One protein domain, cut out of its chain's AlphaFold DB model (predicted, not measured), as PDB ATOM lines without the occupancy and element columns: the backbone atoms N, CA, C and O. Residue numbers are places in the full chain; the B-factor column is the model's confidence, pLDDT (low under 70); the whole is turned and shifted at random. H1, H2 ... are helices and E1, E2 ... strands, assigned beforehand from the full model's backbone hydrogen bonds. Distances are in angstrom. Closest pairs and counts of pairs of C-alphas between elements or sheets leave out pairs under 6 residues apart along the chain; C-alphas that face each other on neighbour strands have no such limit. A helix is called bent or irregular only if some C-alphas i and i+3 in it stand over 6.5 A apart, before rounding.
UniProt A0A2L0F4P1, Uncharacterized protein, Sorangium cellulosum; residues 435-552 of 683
ATOM      1  N   VAL A 435      49.922 -42.296 -26.555       92.81
ATOM      2  CA  VAL A 435      50.579 -43.545 -26.977       92.81
ATOM      3  C   VAL A 435      49.717 -44.781 -26.757       92.81
ATOM      4  O   VAL A 435      49.950 -45.811 -27.382       92.81
ATOM      5  N   PHE A 436      48.697 -44.675 -25.905       95.56
ATOM      6  CA  PHE A 436      47.755 -45.755 -25.642       95.56
ATOM      7  C   PHE A 436      46.354 -45.209 -25.358       95.56
ATOM      8  O   PHE A 436      46.208 -44.167 -24.717       95.56
ATOM      9  N   GLU A 437      45.334 -45.938 -25.808       97.06
ATOM     10  CA  GLU A 437      43.942 -45.791 -25.384       97.06
ATOM     11  C   GLU A 437      43.281 -47.171 -25.333       97.06
ATOM     12  O   GLU A 437      43.316 -47.908 -26.317       97.06
ATOM     13  N   GLY A 438      42.674 -47.523 -24.202       96.94
ATOM     14  CA  GLY A 438      42.011 -48.814 -24.035       96.94
ATOM     15  C   GLY A 438      41.545 -49.062 -22.608       96.94
ATOM     16  O   GLY A 438      41.680 -48.199 -21.744       96.94
ATOM     17  N   ASP A 439      40.982 -50.239 -22.355       97.06
ATOM     18  CA  ASP A 439      40.602 -50.651 -21.005       97.06
ATOM     19  C   ASP A 439      41.831 -51.143 -20.225       97.06
ATOM     20  O   ASP A 439      42.674 -51.863 -20.765       97.06
ATOM     21  N   ALA A 440      41.914 -50.792 -18.943       97.00
ATOM     22  CA  ALA A 440      42.905 -51.325 -18.017       97.00
ATOM     23  C   ALA A 440      42.275 -51.632 -16.652       97.00
ATOM     24  O   ALA A 440      41.228 -51.095 -16.278       97.00
ATOM     25  N   GLU A 441      42.932 -52.508 -15.898       97.12
ATOM     26  CA  GLU A 441      42.560 -52.817 -14.522       97.12
ATOM     27  C   GLU A 441      43.466 -52.069 -13.543       97.12
ATOM     28  O   GLU A 441      44.694 -52.157 -13.619       97.12
ATOM     29  N   LEU A 442      42.848 -51.353 -12.606       96.94
ATOM     30  CA  LEU A 442      43.514 -50.729 -11.475       96.94
ATOM     31  C   LEU A 442      43.904 -51.789 -10.448       96.94
ATOM     32  O   LEU A 442      43.071 -52.498  -9.871       96.94
ATOM     33  N   LYS A 443      45.197 -51.830 -10.163       96.25
ATOM     34  CA  LYS A 443      45.840 -52.699  -9.185       96.25
ATOM     35  C   LYS A 443      46.446 -51.843  -8.079       96.25
ATOM     36  O   LYS A 443      46.612 -50.633  -8.226       96.25
ATOM     37  N   SER A 444      46.757 -52.473  -6.956       94.44
ATOM     38  CA  SER A 444      47.386 -51.810  -5.815       94.44
ATOM     39  C   SER A 444      48.674 -52.533  -5.451       94.44
ATOM     40  O   SER A 444      48.722 -53.761  -5.467       94.44
ATOM     41  N   GLY A 445      49.713 -51.776  -5.114       92.31
ATOM     42  CA  GLY A 445      50.955 -52.280  -4.536       92.31
ATOM     43  C   GLY A 445      51.241 -51.613  -3.192       92.31
ATOM     44  O   GLY A 445      50.797 -50.494  -2.951       92.31
ATOM     45  N   GLY A 446      51.980 -52.292  -2.313       90.31
ATOM     46  CA  GLY A 446      52.287 -51.787  -0.968       90.31
ATOM     47  C   GLY A 446      51.107 -51.859   0.014       90.31
ATOM     48  O   GLY A 446      50.099 -52.512  -0.245       90.31
ATOM     49  N   ALA A 447      51.248 -51.211   1.178       86.19
ATOM     50  CA  ALA A 447      50.234 -51.175   2.236       86.19
ATOM     51  C   ALA A 447      50.345 -49.907   3.103       86.19
ATOM     52  O   ALA A 447      51.414 -49.298   3.199       86.19
ATOM     53  N   GLY A 448      49.245 -49.523   3.762       85.56
ATOM     54  CA  GLY A 448      49.193 -48.359   4.656       85.56
ATOM     55  C   GLY A 448      49.593 -47.064   3.946       85.56
ATOM     56  O   GLY A 448      49.071 -46.749   2.877       85.56
ATOM     57  N   ALA A 449      50.561 -46.336   4.509       84.31
ATOM     58  CA  ALA A 449      51.111 -45.122   3.896       84.31
ATOM     59  C   ALA A 449      51.739 -45.377   2.509       84.31
ATOM     60  O   ALA A 449      51.643 -44.523   1.629       84.31
ATOM     61  N   ASN A 450      52.310 -46.570   2.300       88.44
ATOM     62  CA  ASN A 450      53.018 -46.965   1.078       88.44
ATOM     63  C   ASN A 450      52.104 -47.615   0.024       88.44
ATOM     64  O   ASN A 450      52.602 -48.146  -0.965       88.44
ATOM     65  N   LEU A 451      50.786 -47.659   0.248       91.81
ATOM     66  CA  LEU A 451      49.843 -48.189  -0.737       91.81
ATOM     67  C   LEU A 451      49.831 -47.283  -1.978       91.81
ATOM     68  O   LEU A 451      49.487 -46.122  -1.853       91.81
ATOM     69  N   SER A 452      50.106 -47.776  -3.175       93.81
ATOM     70  CA  SER A 452      49.986 -46.995  -4.413       93.81
ATOM     71  C   SER A 452      49.179 -47.764  -5.442       93.81
ATOM     72  O   SER A 452      49.254 -48.992  -5.509       93.81
ATOM     73  N   GLU A 453      48.396 -47.049  -6.245       96.12
ATOM     74  CA  GLU A 453      47.649 -47.653  -7.345       96.12
ATOM     75  C   GLU A 453      48.441 -47.579  -8.647       96.12
ATOM     76  O   GLU A 453      49.197 -46.636  -8.889       96.12
ATOM     77  N   TYR A 454      48.273 -48.593  -9.485       97.50
ATOM     78  CA  TYR A 454      48.895 -48.670 -10.797       97.50
ATOM     79  C   TYR A 454      47.974 -49.393 -11.776       97.50
ATOM     80  O   TYR A 454      47.028 -50.077 -11.382       97.50
ATOM     81  N   PHE A 455      48.268 -49.268 -13.061       97.88
ATOM     82  CA  PHE A 455      47.650 -50.067 -14.117       97.88
ATOM     83  C   PHE A 455      48.724 -50.540 -15.099       97.88
ATOM     84  O   PHE A 455      49.858 -50.058 -15.082       97.88
ATOM     85  N   GLU A 456      48.378 -51.508 -15.940       97.25
ATOM     86  CA  GLU A 456      49.272 -52.072 -16.952       97.25
ATOM     87  C   GLU A 456      48.633 -51.916 -18.331       97.25
ATOM     88  O   GLU A 456      47.439 -52.177 -18.494       97.25
ATOM     89  N   VAL A 457      49.423 -51.486 -19.315       96.88
ATOM     90  CA  VAL A 457      49.004 -51.358 -20.718       96.88
ATOM     91  C   VAL A 457      49.930 -52.170 -21.627       96.88
ATOM     92  O   VAL A 457      51.119 -52.283 -21.322       96.88
ATOM     93  N   PRO A 458      49.431 -52.750 -22.732       96.44
ATOM     94  CA  PRO A 458      50.268 -53.461 -23.694       96.44
ATOM     95  C   PRO A 458      51.196 -52.498 -24.447       96.44
ATOM     96  O   PRO A 458      50.770 -51.427 -24.875       96.44
ATOM     97  N   GLY A 459      52.446 -52.911 -24.660       95.00
ATOM     98  CA  GLY A 459      53.491 -52.130 -25.328       95.00
ATOM     99  C   GLY A 459      54.608 -51.669 -24.388       95.00
ATOM    100  O   GLY A 459      54.541 -51.859 -23.175       95.00
ATOM    101  N   THR A 460      55.646 -51.062 -24.968       95.44
ATOM    102  CA  THR A 460      56.840 -50.573 -24.259       95.44
ATOM    103  C   THR A 460      56.905 -49.054 -24.372       95.44
ATOM    104  O   THR A 460      57.320 -48.529 -25.404       95.44
ATOM    105  N   PHE A 461      56.507 -48.351 -23.313       93.06
ATOM    106  CA  PHE A 461      56.461 -46.890 -23.265       93.06
ATOM    107  C   PHE A 461      57.231 -46.371 -22.040       93.06
ATOM    108  O   PHE A 461      56.617 -45.962 -21.060       93.06
ATOM    109  N   PRO A 462      58.576 -46.419 -22.045       90.19
ATOM    110  CA  PRO A 462      59.384 -46.127 -20.857       90.19
ATOM    111  C   PRO A 462      59.301 -44.663 -20.409       90.19
ATOM    112  O   PRO A 462      59.555 -44.373 -19.246       90.19
ATOM    113  N   ASP A 463      58.921 -43.762 -21.316       88.06
ATOM    114  CA  ASP A 463      58.964 -42.323 -21.077       88.06
ATOM    115  C   ASP A 463      57.621 -41.737 -20.619       88.06
ATOM    116  O   ASP A 463      57.556 -40.554 -20.320       88.06
ATOM    117  N   VAL A 464      56.524 -42.498 -20.576       91.00
ATOM    118  CA  VAL A 464      55.201 -41.924 -20.251       91.00
ATOM    119  C   VAL A 464      55.170 -41.347 -18.839       91.00
ATOM    120  O   VAL A 464      55.748 -41.904 -17.915       91.00
ATOM    121  N   ASN A 465      54.470 -40.234 -18.642       89.94
ATOM    122  CA  ASN A 465      54.430 -39.576 -17.330       89.94
ATOM    123  C   ASN A 465      53.037 -39.080 -16.926       89.94
ATOM    124  O   ASN A 465      52.876 -38.452 -15.880       89.94
ATOM    125  N   PHE A 466      52.022 -39.361 -17.745       91.56
ATOM    126  CA  PHE A 466      50.679 -38.837 -17.562       91.56
ATOM    127  C   PHE A 466      49.623 -39.811 -18.081       91.56
ATOM    128  O   PHE A 466      49.802 -40.443 -19.129       91.56
ATOM    129  N   ALA A 467      48.506 -39.907 -17.364       93.88
ATOM    130  CA  ALA A 467      47.374 -40.731 -17.751       93.88
ATOM    131  C   ALA A 467      46.032 -40.051 -17.466       93.88
ATOM    132  O   ALA A 467      45.877 -39.342 -16.477       93.88
ATOM    133  N   GLU A 468      45.040 -40.318 -18.307       94.12
ATOM    134  CA  GLU A 468      43.633 -40.016 -18.035       94.12
ATOM    135  C   GLU A 468      42.893 -41.320 -17.769       94.12
ATOM    136  O   GLU A 468      42.970 -42.246 -18.576       94.12
ATOM    137  N   LEU A 469      42.178 -41.383 -16.648       94.31
ATOM    138  CA  LEU A 469      41.365 -42.522 -16.246       94.31
ATOM    139  C   LEU A 469      39.892 -42.134 -16.309       94.31
ATOM    140  O   LEU A 469      39.481 -41.162 -15.675       94.31
ATOM    141  N   THR A 470      39.099 -42.911 -17.036       93.56
ATOM    142  CA  THR A 470      37.653 -42.720 -17.157       93.56
ATOM    143  C   THR A 470      36.908 -43.888 -16.513       93.56
ATOM    144  O   THR A 470      37.100 -45.048 -16.889       93.56
ATOM    145  N   SER A 471      36.020 -43.570 -15.570       89.25
ATOM    146  CA  SER A 471      35.126 -44.510 -14.887       89.25
ATOM    147  C   SER A 471      33.700 -43.960 -14.933       89.25
ATOM    148  O   SER A 471      33.402 -42.943 -14.312       89.25
ATOM    149  N   GLY A 472      32.804 -44.613 -15.676       86.19
ATOM    150  CA  GLY A 472      31.467 -44.063 -15.932       86.19
ATOM    151  C   GLY A 472      31.539 -42.789 -16.782       86.19
ATOM    152  O   GLY A 472      32.138 -42.805 -17.855       86.19
ATOM    153  N   SER A 473      30.923 -41.698 -16.315       80.75
ATOM    154  CA  SER A 473      30.983 -40.376 -16.962       80.75
ATOM    155  C   SER A 473      32.207 -39.548 -16.571       80.75
ATOM    156  O   SER A 473      32.485 -38.536 -17.214       80.75
ATOM    157  N   ASP A 474      32.929 -39.950 -15.527       81.06
ATOM    158  CA  ASP A 474      33.971 -39.128 -14.926       81.06
ATOM    159  C   ASP A 474      35.337 -39.481 -15.502       81.06
ATOM    160  O   ASP A 474      35.712 -40.650 -15.576       81.06
ATOM    161  N   THR A 475      36.090 -38.457 -15.903       88.62
ATOM    162  CA  THR A 475      37.484 -38.586 -16.340       88.62
ATOM    163  C   THR A 475      38.377 -37.768 -15.422       88.62
ATOM    164  O   THR A 475      38.125 -36.583 -15.199       88.62
ATOM    165  N   VAL A 476      39.423 -38.399 -14.896       88.19
ATOM    166  CA  VAL A 476      40.404 -37.772 -14.006       88.19
ATOM    167  C   VAL A 476      41.795 -38.012 -14.556       88.19
ATOM    168  O   VAL A 476      42.144 -39.129 -14.931       88.19
ATOM    169  N   SER A 477      42.597 -36.958 -14.589       89.00
ATOM    170  CA  SER A 477      43.979 -37.033 -15.045       89.00
ATOM    171  C   SER A 477      44.936 -37.195 -13.874       89.00
ATOM    172  O   SER A 477      44.767 -36.499 -12.883       89.00
ATOM    173  N   PHE A 478      45.961 -38.031 -14.013       90.19
ATOM    174  CA  PHE A 478      46.988 -38.268 -13.002       90.19
ATOM    175  C   PHE A 478      48.391 -38.210 -13.609       90.19
ATOM    176  O   PHE A 478      48.621 -38.685 -14.724       90.19
ATOM    177  N   ASN A 479      49.345 -37.689 -12.836       90.62
ATOM    178  CA  ASN A 479      50.767 -37.867 -13.128       90.62
ATOM    179  C   ASN A 479      51.201 -39.298 -12.780       90.62
ATOM    180  O   ASN A 479      50.600 -39.949 -11.921       90.62
ATOM    181  N   LEU A 480      52.269 -39.771 -13.417       92.25
ATOM    182  CA  LEU A 480      52.881 -41.069 -13.144       92.25
ATOM    183  C   LEU A 480      54.269 -40.854 -12.529       92.25
ATOM    184  O   LEU A 480      55.090 -40.161 -13.122       92.25
ATOM    185  N   PHE A 481      54.538 -41.424 -11.348       90.19
ATOM    186  CA  PHE A 481      55.842 -41.250 -10.674       90.19
ATOM    187  C   PHE A 481      56.840 -42.359 -10.987       90.19
ATOM    188  O   PHE A 481      58.032 -42.215 -10.733       90.19
ATOM    189  N   SER A 482      56.355 -43.499 -11.471       90.56
ATOM    190  CA  SER A 482      57.199 -44.624 -11.839       90.56
ATOM    191  C   SER A 482      56.567 -45.377 -12.996       90.56
ATOM    192  O   SER A 482      55.363 -45.652 -12.997       90.56
ATOM    193  N   VAL A 483      57.401 -45.719 -13.972       92.50
ATOM    194  CA  VAL A 483      57.030 -46.533 -15.123       92.50
ATOM    195  C   VAL A 483      58.001 -47.695 -15.225       92.50
ATOM    196  O   VAL A 483      59.213 -47.516 -15.128       92.50
ATOM    197  N   GLN A 484      57.464 -48.901 -15.382       95.75
ATOM    198  CA  GLN A 484      58.249 -50.126 -15.520       95.75
ATOM    199  C   GLN A 484      57.823 -50.842 -16.793       95.75
ATOM    200  O   GLN A 484      56.632 -51.047 -17.017       95.75
ATOM    201  N   THR A 485      58.785 -51.237 -17.619       94.62
ATOM    202  CA  THR A 485      58.527 -52.039 -18.814       94.62
ATOM    203  C   THR A 485      58.962 -53.478 -18.564       94.62
ATOM    204  O   THR A 485      60.021 -53.737 -17.995       94.62
ATOM    205  N   GLU A 486      58.122 -54.431 -18.950       93.81
ATOM    206  CA  GLU A 486      58.353 -55.864 -18.740       93.81
ATOM    207  C   GLU A 486      57.849 -56.643 -19.958       93.81
ATOM    208  O   GLU A 486      56.922 -56.210 -20.635       93.81
ATOM    209  N   THR A 487      58.443 -57.800 -20.262       93.81
ATOM    210  CA  THR A 487      57.896 -58.726 -21.268       93.81
ATOM    211  C   THR A 487      57.244 -59.907 -20.563       93.81
ATOM    212  O   THR A 487      57.925 -60.701 -19.921       93.81
ATOM    213  N   THR A 488      55.926 -60.025 -20.697       91.56
ATOM    214  CA  THR A 488      55.146 -61.146 -20.157       91.56
ATOM    215  C   THR A 488      54.930 -62.224 -21.219       91.56
ATOM    216  O   THR A 488      55.210 -62.017 -22.400       91.56
ATOM    217  N   ALA A 489      54.340 -63.361 -20.832       88.75
ATOM    218  CA  ALA A 489      53.906 -64.388 -21.783       88.75
ATOM    219  C   ALA A 489      52.894 -63.870 -22.832       88.75
ATOM    220  O   ALA A 489      52.789 -64.445 -23.911       88.75
ATOM    221  N   ALA A 490      52.170 -62.783 -22.533       88.06
ATOM    222  CA  ALA A 490      51.219 -62.140 -23.441       88.06
ATOM    223  C   ALA A 490      51.847 -61.027 -24.309       88.06
ATOM    224  O   ALA A 490      51.150 -60.424 -25.123       88.06
ATOM    225  N   GLY A 491      53.147 -60.751 -24.147       94.12
ATOM    226  CA  GLY A 491      53.872 -59.684 -24.839       94.12
ATOM    227  C   GLY A 491      54.389 -58.581 -23.902       94.12
ATOM    228  O   GLY A 491      54.279 -58.698 -22.674       94.12
ATOM    229  N   PRO A 492      54.993 -57.518 -24.468       96.44
ATOM    230  CA  PRO A 492      55.494 -56.385 -23.699       96.44
ATOM    231  C   PRO A 492      54.356 -55.621 -23.018       96.44
ATOM    232  O   PRO A 492      53.299 -55.405 -23.614       96.44
ATOM    233  N   ILE A 493      54.598 -55.183 -21.787       96.81
ATOM    234  CA  ILE A 493      53.706 -54.337 -21.000       96.81
ATOM    235  C   ILE A 493      54.456 -53.129 -20.444       96.81
ATOM    236  O   ILE A 493      55.665 -53.168 -20.202       96.81
ATOM    237  N   THR A 494      53.697 -52.075 -20.170       97.50
ATOM    238  CA  THR A 494      54.131 -50.899 -19.422       97.50
ATOM    239  C   THR A 494      53.253 -50.766 -18.182       97.50
ATOM    240  O   THR A 494      52.035 -50.612 -18.287       97.50
ATOM    241  N   ARG A 495      53.865 -50.850 -17.000       97.31
ATOM    242  CA  ARG A 495      53.231 -50.628 -15.699       97.31
ATOM    243  C   ARG A 495      53.379 -49.164 -15.305       97.31
ATOM    244  O   ARG A 495      54.500 -48.678 -15.178       97.31
ATOM    245  N   CYS A 496      52.258 -48.500 -15.055       97.44
ATOM    246  CA  CYS A 496      52.176 -47.070 -14.776       97.44
ATOM    247  C   CYS A 496      51.703 -46.834 -13.338       97.44
ATOM    248  O   CYS A 496      50.540 -47.091 -13.022       97.44
ATOM    249  N   TRP A 497      52.588 -46.340 -12.470       97.06
ATOM    250  CA  TRP A 497      52.270 -46.039 -11.073       97.06
ATOM    251  C   TRP A 497      51.738 -44.617 -10.908       97.06
ATOM    252  O   TRP A 497      52.368 -43.655 -11.348       97.06
ATOM    253  N   ILE A 498      50.591 -44.487 -10.244       95.00
ATOM    254  CA  ILE A 498      49.809 -43.251 -10.165       95.00
ATOM    255  C   ILE A 498      50.287 -42.370  -9.009       95.00
ATOM    256  O   ILE A 498      50.346 -42.812  -7.860       95.00
ATOM    257  N   VAL A 499      50.556 -41.096  -9.300       92.00
ATOM    258  CA  VAL A 499      50.705 -40.049  -8.282       92.00
ATOM    259  C   VAL A 499      49.328 -39.703  -7.736       92.00
ATOM    260  O   VAL A 499      48.442 -39.297  -8.484       92.00
ATOM    261  N   GLU A 500      49.148 -39.838  -6.428       91.25
ATOM    262  CA  GLU A 500      47.913 -39.420  -5.768       91.25
ATOM    263  C   GLU A 500      47.760 -37.897  -5.819       91.25
ATOM    264  O   GLU A 500      48.734 -37.155  -5.680       91.25
ATOM    265  N   HIS A 501      46.528 -37.414  -5.956       89.19
ATOM    266  CA  HIS A 501      46.254 -35.997  -5.748       89.19
ATOM    267  C   HIS A 501      46.178 -35.692  -4.267       89.19
ATOM    268  O   HIS A 501      45.550 -36.428  -3.514       89.19
ATOM    269  N   ASP A 502      46.767 -34.588  -3.847       89.00
ATOM    270  CA  ASP A 502      46.772 -34.184  -2.457       89.00
ATOM    271  C   ASP A 502      45.860 -32.982  -2.185       89.00
ATOM    272  O   ASP A 502      45.581 -32.176  -3.068       89.00
ATOM    273  N   ALA A 503      45.386 -32.868  -0.947       90.00
ATOM    274  CA  ALA A 503      44.672 -31.699  -0.451       90.00
ATOM    275  C   ALA A 503      45.104 -31.352   0.977       90.00
ATOM    276  O   ALA A 503      45.349 -32.237   1.808       90.00
ATOM    277  N   GLN A 504      45.141 -30.056   1.279       91.75
ATOM    278  CA  GLN A 504      45.443 -29.505   2.598       91.75
ATOM    279  C   GLN A 504      44.258 -28.667   3.099       91.75
ATOM    280  O   GLN A 504      44.340 -27.447   3.127       91.75
ATOM    281  N   PRO A 505      43.128 -29.276   3.498       89.69
ATOM    282  CA  PRO A 505      41.970 -28.533   3.998       89.69
ATOM    283  C   PRO A 505      42.145 -28.001   5.431       89.69
ATOM    284  O   PRO A 505      41.382 -27.141   5.855       89.69
ATOM    285  N   GLU A 506      43.115 -28.510   6.202       90.12
ATOM    286  CA  GLU A 506      43.253 -28.291   7.659       90.12
ATOM    287  C   GLU A 506      44.416 -27.353   8.061       90.12
ATOM    288  O   GLU A 506      44.907 -27.421   9.184       90.12
ATOM    289  N   PHE A 507      44.856 -26.456   7.177       92.06
ATOM    290  CA  PHE A 507      46.018 -25.582   7.404       92.06
ATOM    291  C   PHE A 507      45.748 -24.375   8.315       92.06
ATOM    292  O   PHE A 507      44.604 -23.946   8.485       92.06
ATOM    293  N   THR A 508      46.814 -23.810   8.876       94.19
ATOM    294  CA  THR A 508      46.792 -22.561   9.652       94.19
ATOM    295  C   THR A 508      47.997 -21.702   9.290       94.19
ATOM    296  O   THR A 508      48.987 -22.225   8.768       94.19
ATOM    297  N   ALA A 509      47.958 -20.421   9.645       93.56
ATOM    298  CA  ALA A 509      49.130 -19.564   9.721       93.56
ATOM    299  C   ALA A 509      50.233 -20.246  10.540       93.56
ATOM    300  O   ALA A 509      49.965 -20.990  11.494       93.56
ATOM    301  N   GLY A 510      51.476 -20.042  10.124       91.25
ATOM    302  CA  GLY A 510      52.645 -20.638  10.755       91.25
ATOM    303  C   GLY A 510      53.923 -19.923  10.358       91.25
ATOM    304  O   GLY A 510      53.892 -18.804   9.860       91.25
ATOM    305  N   ASP A 511      55.054 -20.595  10.545       92.81
ATOM    306  CA  ASP A 511      56.395 -20.024  10.365       92.81
ATOM    307  C   ASP A 511      56.849 -19.916   8.896       92.81
ATOM    308  O   ASP A 511      58.033 -19.738   8.624       92.81
ATOM    309  N   GLY A 512      55.934 -20.088   7.940       93.38
ATOM    310  CA  GLY A 512      56.237 -20.121   6.509       93.38
ATOM    311  C   GLY A 512      56.924 -21.398   6.011       93.38
ATOM    312  O   GLY A 512      57.212 -21.495   4.816       93.38
ATOM    313  N   SER A 513      57.202 -22.378   6.882       95.56
ATOM    314  CA  SER A 513      57.859 -23.622   6.471       95.56
ATOM    315  C   SER A 513      56.916 -24.561   5.720       95.56
ATOM    316  O   SER A 513      55.733 -24.693   6.051       95.56
ATOM    317  N   LEU A 514      57.467 -25.307   4.760       93.94
ATOM    318  CA  LEU A 514      56.729 -26.357   4.053       93.94
ATOM    319  C   LEU A 514      56.242 -27.439   5.026       93.94
ATOM    320  O   LEU A 514      55.128 -27.944   4.897       93.94
ATOM    321  N   ALA A 515      57.045 -27.760   6.044       93.81
ATOM    322  CA  ALA A 515      56.687 -28.740   7.066       93.81
ATOM    323  C   ALA A 515      55.411 -28.355   7.834       93.81
ATOM    324  O   ALA A 515      54.612 -29.230   8.169       93.81
ATOM    325  N   HIS A 516      55.205 -27.062   8.107       94.06
ATOM    326  CA  HIS A 516      53.972 -26.572   8.722       94.06
ATOM    327  C   HIS A 516      52.817 -26.540   7.718       94.06
ATOM    328  O   HIS A 516      51.767 -27.125   7.987       94.06
ATOM    329  N   ALA A 517      53.026 -25.929   6.547       92.12
ATOM    330  CA  ALA A 517      51.997 -25.774   5.516       92.12
ATOM    331  C   ALA A 517      51.390 -27.122   5.085       92.12
ATOM    332  O   ALA A 517      50.176 -27.251   4.924       92.12
ATOM    333  N   TYR A 518      52.226 -28.157   4.967       91.00
ATOM    334  CA  TYR A 518      51.836 -29.493   4.514       91.00
ATOM    335  C   TYR A 518      51.669 -30.518   5.639       91.00
ATOM    336  O   TYR A 518      51.545 -31.713   5.363       91.00
ATOM    337  N   LYS A 519      51.624 -30.075   6.903       90.75
ATOM    338  CA  LYS A 519      51.531 -30.960   8.076       90.75
ATOM    339  C   LYS A 519      50.349 -31.927   8.002       90.75
ATOM    340  O   LYS A 519      50.471 -33.084   8.406       90.75
ATOM    341  N   VAL A 520      49.200 -31.458   7.512       89.56
ATOM    342  CA  VAL A 520      48.005 -32.286   7.325       89.56
ATOM    343  C   VAL A 520      47.695 -32.406   5.844       89.56
ATOM    344  O   VAL A 520      47.202 -31.468   5.220       89.56
ATOM    345  N   ARG A 521      47.946 -33.598   5.302       90.50
ATOM    346  CA  ARG A 521      47.709 -33.934   3.901       90.50
ATOM    347  C   ARG A 521      46.715 -35.083   3.784       90.50
ATOM    348  O   ARG A 521      46.847 -36.111   4.455       90.50
ATOM    349  N   PHE A 522      45.742 -34.898   2.904       91.31
ATOM    350  CA  PHE A 522      44.878 -35.954   2.402       91.31
ATOM    351  C   PHE A 522      45.357 -36.328   1.008       91.31
ATOM    352  O   PHE A 522      45.607 -35.425   0.221       91.31
ATOM    353  N   ASN A 523      45.471 -37.617   0.703       91.50
ATOM    354  CA  ASN A 523      45.809 -38.089  -0.639       91.50
ATOM    355  C   ASN A 523      44.622 -38.849  -1.233       91.50
ATOM    356  O   ASN A 523      43.977 -39.631  -0.538       91.50
ATOM    357  N   TYR A 524      44.346 -38.629  -2.509       91.25
ATOM    358  CA  TYR A 524      43.239 -39.194  -3.261       91.25
ATOM    359  C   TYR A 524      43.811 -39.942  -4.463       91.25
ATOM    360  O   TYR A 524      44.366 -39.362  -5.396       91.25
ATOM    361  N   SER A 525      43.673 -41.258  -4.403       91.94
ATOM    362  CA  SER A 525      43.934 -42.196  -5.494       91.94
ATOM    363  C   SER A 525      42.607 -42.555  -6.181       91.94
ATOM    364  O   SER A 525      41.542 -42.230  -5.639       91.94
ATOM    365  N   PRO A 526      42.622 -43.210  -7.354       92.94
ATOM    366  CA  PRO A 526      41.403 -43.640  -8.040       92.94
ATOM    367  C   PRO A 526      40.335 -44.279  -7.134       92.94
ATOM    368  O   PRO A 526      39.154 -43.943  -7.238       92.94
ATOM    369  N   ARG A 527      40.726 -45.153  -6.199       92.75
ATOM    370  CA  ARG A 527      39.796 -45.911  -5.341       92.75
ATOM    371  C   ARG A 527      39.909 -45.589  -3.855       92.75
ATOM    372  O   ARG A 527      38.940 -45.770  -3.112       92.75
ATOM    373  N   HIS A 528      41.058 -45.092  -3.404       91.75
ATOM    374  CA  HIS A 528      41.338 -44.892  -1.983       91.75
ATOM    375  C   HIS A 528      41.631 -43.436  -1.636       91.75
ATOM    376  O   HIS A 528      42.187 -42.672  -2.423       91.75
ATOM    377  N   ARG A 529      41.302 -43.065  -0.403       92.12
ATOM    378  CA  ARG A 529      41.744 -41.828   0.233       92.12
ATOM    379  C   ARG A 529      42.672 -42.168   1.392       92.12
ATOM    380  O   ARG A 529      42.378 -43.094   2.150       92.12
ATOM    381  N   LYS A 530      43.731 -41.388   1.581       91.69
ATOM    382  CA  LYS A 530      44.639 -41.500   2.723       91.69
ATOM    383  C   LYS A 530      44.700 -40.227   3.552       91.69
ATOM    384  O   LYS A 530      44.599 -39.133   3.004       91.69
ATOM    385  N   LYS A 531      44.938 -40.376   4.856       90.19
ATOM    386  CA  LYS A 531      45.362 -39.304   5.776       90.19
ATOM    387  C   LYS A 531      46.451 -39.871   6.685       90.19
ATOM    388  O   LYS A 531      46.173 -40.734   7.520       90.19
ATOM    389  N   GLY A 532      47.696 -39.433   6.502       82.88
ATOM    390  CA  GLY A 532      48.844 -40.102   7.127       82.88
ATOM    391  C   GLY A 532      48.911 -41.578   6.709       82.88
ATOM    392  O   GLY A 532      48.879 -41.882   5.521       82.88
ATOM    393  N   GLY A 533      48.968 -42.501   7.674       83.06
ATOM    394  CA  GLY A 533      48.976 -43.948   7.406       83.06
ATOM    395  C   GLY A 533      47.597 -44.602   7.241       83.06
ATOM    396  O   GLY A 533      47.530 -45.774   6.873       83.06
ATOM    397  N   ALA A 534      46.505 -43.882   7.522       89.81
ATOM    398  CA  ALA A 534      45.155 -44.428   7.434       89.81
ATOM    399  C   ALA A 534      44.656 -44.415   5.985       89.81
ATOM    400  O   ALA A 534      44.700 -43.372   5.331       89.81
ATOM    401  N   VAL A 535      44.137 -45.553   5.518       91.88
ATOM    402  CA  VAL A 535      43.558 -45.729   4.180       91.88
ATOM    403  C   VAL A 535      42.065 -46.006   4.321       91.88
ATOM    404  O   VAL A 535      41.663 -46.929   5.024       91.88
ATOM    405  N   THR A 536      41.238 -45.228   3.632       90.62
ATOM    406  CA  THR A 536      39.786 -45.425   3.565       90.62
ATOM    407  C   THR A 536      39.341 -45.572   2.111       90.62
ATOM    408  O   THR A 536      39.888 -44.875   1.252       90.62
ATOM    409  N   PRO A 537      38.334 -46.408   1.806       85.94
ATOM    410  CA  PRO A 537      37.646 -46.346   0.517       85.94
ATOM    411  C   PRO A 537      37.099 -44.935   0.274       85.94
ATOM    412  O   PRO A 537      36.758 -44.234   1.229       85.94
ATOM    413  N   GLY A 538      37.019 -44.508  -0.983       79.56
ATOM    414  CA  GLY A 538      36.380 -43.238  -1.328       79.56
ATOM    415  C   GLY A 538      37.080 -42.533  -2.472       79.56
ATOM    416  O   GLY A 538      36.408 -42.254  -3.450       79.56
ATOM    417  N   GLY A 539      38.403 -42.327  -2.372       87.44
ATOM    418  CA  GLY A 539      39.273 -41.788  -3.432       87.44
ATOM    419  C   GLY A 539      38.551 -40.904  -4.451       87.44
ATOM    420  O   GLY A 539      37.917 -39.921  -4.072       87.44
ATOM    421  N   TYR A 540      38.599 -41.330  -5.713       88.19
ATOM    422  CA  TYR A 540      37.720 -40.879  -6.797       88.19
ATOM    423  C   TYR A 540      36.494 -41.772  -7.017       88.19
ATOM    424  O   TYR A 540      35.712 -41.526  -7.930       88.19
ATOM    425  N   GLY A 541      36.335 -42.833  -6.224       89.06
ATOM    426  CA  GLY A 541      35.252 -43.801  -6.377       89.06
ATOM    427  C   GLY A 541      35.297 -44.581  -7.694       89.06
ATOM    428  O   GLY A 541      34.266 -45.092  -8.126       89.06
ATOM    429  N   MET A 542      36.459 -44.666  -8.351       91.19
ATOM    430  CA  MET A 542      36.578 -45.347  -9.640       91.19
ATOM    431  C   MET A 542      36.331 -46.853  -9.515       91.19
ATOM    432  O   MET A 542      36.665 -47.484  -8.512       91.19
ATOM    433  N   ALA A 543      35.774 -47.456 -10.564       92.06
ATOM    434  CA  ALA A 543      35.698 -48.907 -10.662       92.06
ATOM    435  C   ALA A 543      37.100 -49.523 -10.820       92.06
ATOM    436  O   ALA A 543      38.051 -48.853 -11.209       92.06
ATOM    437  N   ALA A 544      37.238 -50.827 -10.556       93.56
ATOM    438  CA  ALA A 544      38.503 -51.529 -10.790       93.56
ATOM    439  C   ALA A 544      38.896 -51.551 -12.277       93.56
ATOM    440  O   ALA A 544      40.079 -51.526 -12.592       93.56
ATOM    441  N   LYS A 545      37.917 -51.581 -13.187       96.06
ATOM    442  CA  LYS A 545      38.143 -51.480 -14.632       96.06
ATOM    443  C   LYS A 545      37.825 -50.067 -15.093       96.06
ATOM    444  O   LYS A 545      36.724 -49.580 -14.841       96.06
ATOM    445  N   VAL A 546      38.775 -49.445 -15.775       96.25
ATOM    446  CA  VAL A 546      38.678 -48.069 -16.266       96.25
ATOM    447  C   VAL A 546      39.153 -48.003 -17.709       96.25
ATOM    448  O   VAL A 546      39.975 -48.816 -18.135       96.25
ATOM    449  N   LYS A 547      38.673 -47.010 -18.455       97.56
ATOM    450  CA  LYS A 547      39.322 -46.632 -19.712       97.56
ATOM    451  C   LYS A 547      40.514 -45.752 -19.396       97.56
ATOM    452  O   LYS A 547      40.408 -44.853 -18.566       97.56
ATOM    453  N   VAL A 548      41.628 -45.999 -20.061       97.38
ATOM    454  CA  VAL A 548      42.881 -45.287 -19.849       97.38
ATOM    455  C   VAL A 548      43.356 -44.685 -21.153       97.38
ATOM    456  O   VAL A 548      43.359 -45.354 -22.184       97.38
ATOM    457  N   LYS A 549      43.825 -43.442 -21.085       96.62
ATOM    458  CA  LYS A 549      44.705 -42.847 -22.093       96.62
ATOM    459  C   LYS A 549      46.055 -42.568 -21.457       96.62
ATOM    460  O   LYS A 549      46.095 -42.021 -20.360       96.62
ATOM    461  N   VAL A 550      47.139 -42.928 -22.134       95.25
ATOM    462  CA  VAL A 550      48.512 -42.707 -21.650       95.25
ATOM    463  C   VAL A 550      49.247 -41.796 -22.619       95.25
ATOM    464  O   VAL A 550      49.111 -41.950 -23.837       95.25
ATOM    465  N   PHE A 551      50.019 -40.858 -22.081       93.12
ATOM    466  CA  PHE A 551      50.659 -39.797 -22.848       93.12
ATOM    467  C   PHE A 551      52.165 -39.724 -22.581       93.12
ATOM    468  O   PHE A 551      52.632 -39.971 -21.465       93.12
ATOM    469  N   ASN A 552      52.913 -39.347 -23.619       88.19
ATOM    470  CA  ASN A 552      54.340 -39.033 -23.534       88.19
ATOM    471  C   ASN A 552      54.616 -37.739 -22.733       88.19
ATOM    472  O   ASN A 552      53.704 -36.922 -22.547       88.19
TER     473      ASN A 552
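This is residues 435 to 552 of the 683 residues of an uncharacterized protein of Sorangium cellulosum (UniProt A0A2L0F4P1). One seven-stranded sheet is folded back on itself at the long, sharply bent E5, with E1, E11 and E4 in one leaf and E6, E3 and E2 in the other. E6 runs on almost straight into E7 of a smaller four-stranded sheet beyond this body, and the loop from E7 to E8, with short H1, makes the far tip, where residues 510 to 515 stick out. The 118 printed residues, mostly strand by class, have the order E1 E2 E3 E4 E5 E6 E7 H1 E8 E9 E10 E11; the sheets, E1-E11-E4-E5-E6-E3-E2 and E7-E8-E9-E10, are antiparallel throughout. The whole is only just compact, close to loose, with a radius of gyration of the C-alphas of 15.8 A, and elongated, spanning 52 by 28 by 24 A.

In the folded sheet, one sheet bent back into two facing leaves, E5, residues 474 to 488, is the hinge and bends by 89 degrees at residue 481. Its residues 474 to 479 pair with E4, residues 466 to 471 (N 469 to O 476, 2.8 A), and 480 to 488 with E6, residues 491 to 498 (N 493 to O 486, 2.8 A). E4, E5 and E6 form a meander, each strand the antiparallel neighbour of the one before. With E3, residues 452 to 458, they form a Greek key, in which the first of four successive strands is the antiparallel neighbour of the fourth; N 457 is 2.9 A from O 494 of E6. E2, residues 443 to 445, is an edge strand and forms a hairpin with E3 (N 445 to O 452, 2.8 A). E11, residues 545 to 551, is the neighbour of E4 (N 470 to O 547, 2.8 A) and of the other edge strand, E1, residues 435 to 441 (N 548 to O 438, 2.8 A). E1 runs on into E2 at 85 degrees; the closest C-alphas of E1 and E3, Glu 441 and Phe 455, are 5.8 A apart. E6 runs on at 6 degrees into E7, residues 501 to 503, which is the neighbour of E8, residues 522 to 524 (N 524 to O 501, 2.7 A). E8, E9, residues 528 to 531, and E10, residues 534 to 537, are a second meander (N 530 to O 523, 2.8 A; N 536 to O 529, 2.8 A). H1, residues 514 to 517, is on neither sheet and too short for any O i to N i+4 pair; its one O i to N i+3 pair is within hydrogen-bond range.

E1 begins at C-alpha 435 (50.579, -43.545, -26.977), and E11 ends at C-alpha 551 (50.659, -39.797, -22.848). E5 measures 31.0 A from first to last C-alpha, E6 22.4 A and E3 20.3 A.

The two C-alphas farthest apart, those of Ala 489 and Ala 509, are 55.0 A apart. The printed part has no cut and no long link. Its mean pLDDT is 92.1, and no printed residue is under 70.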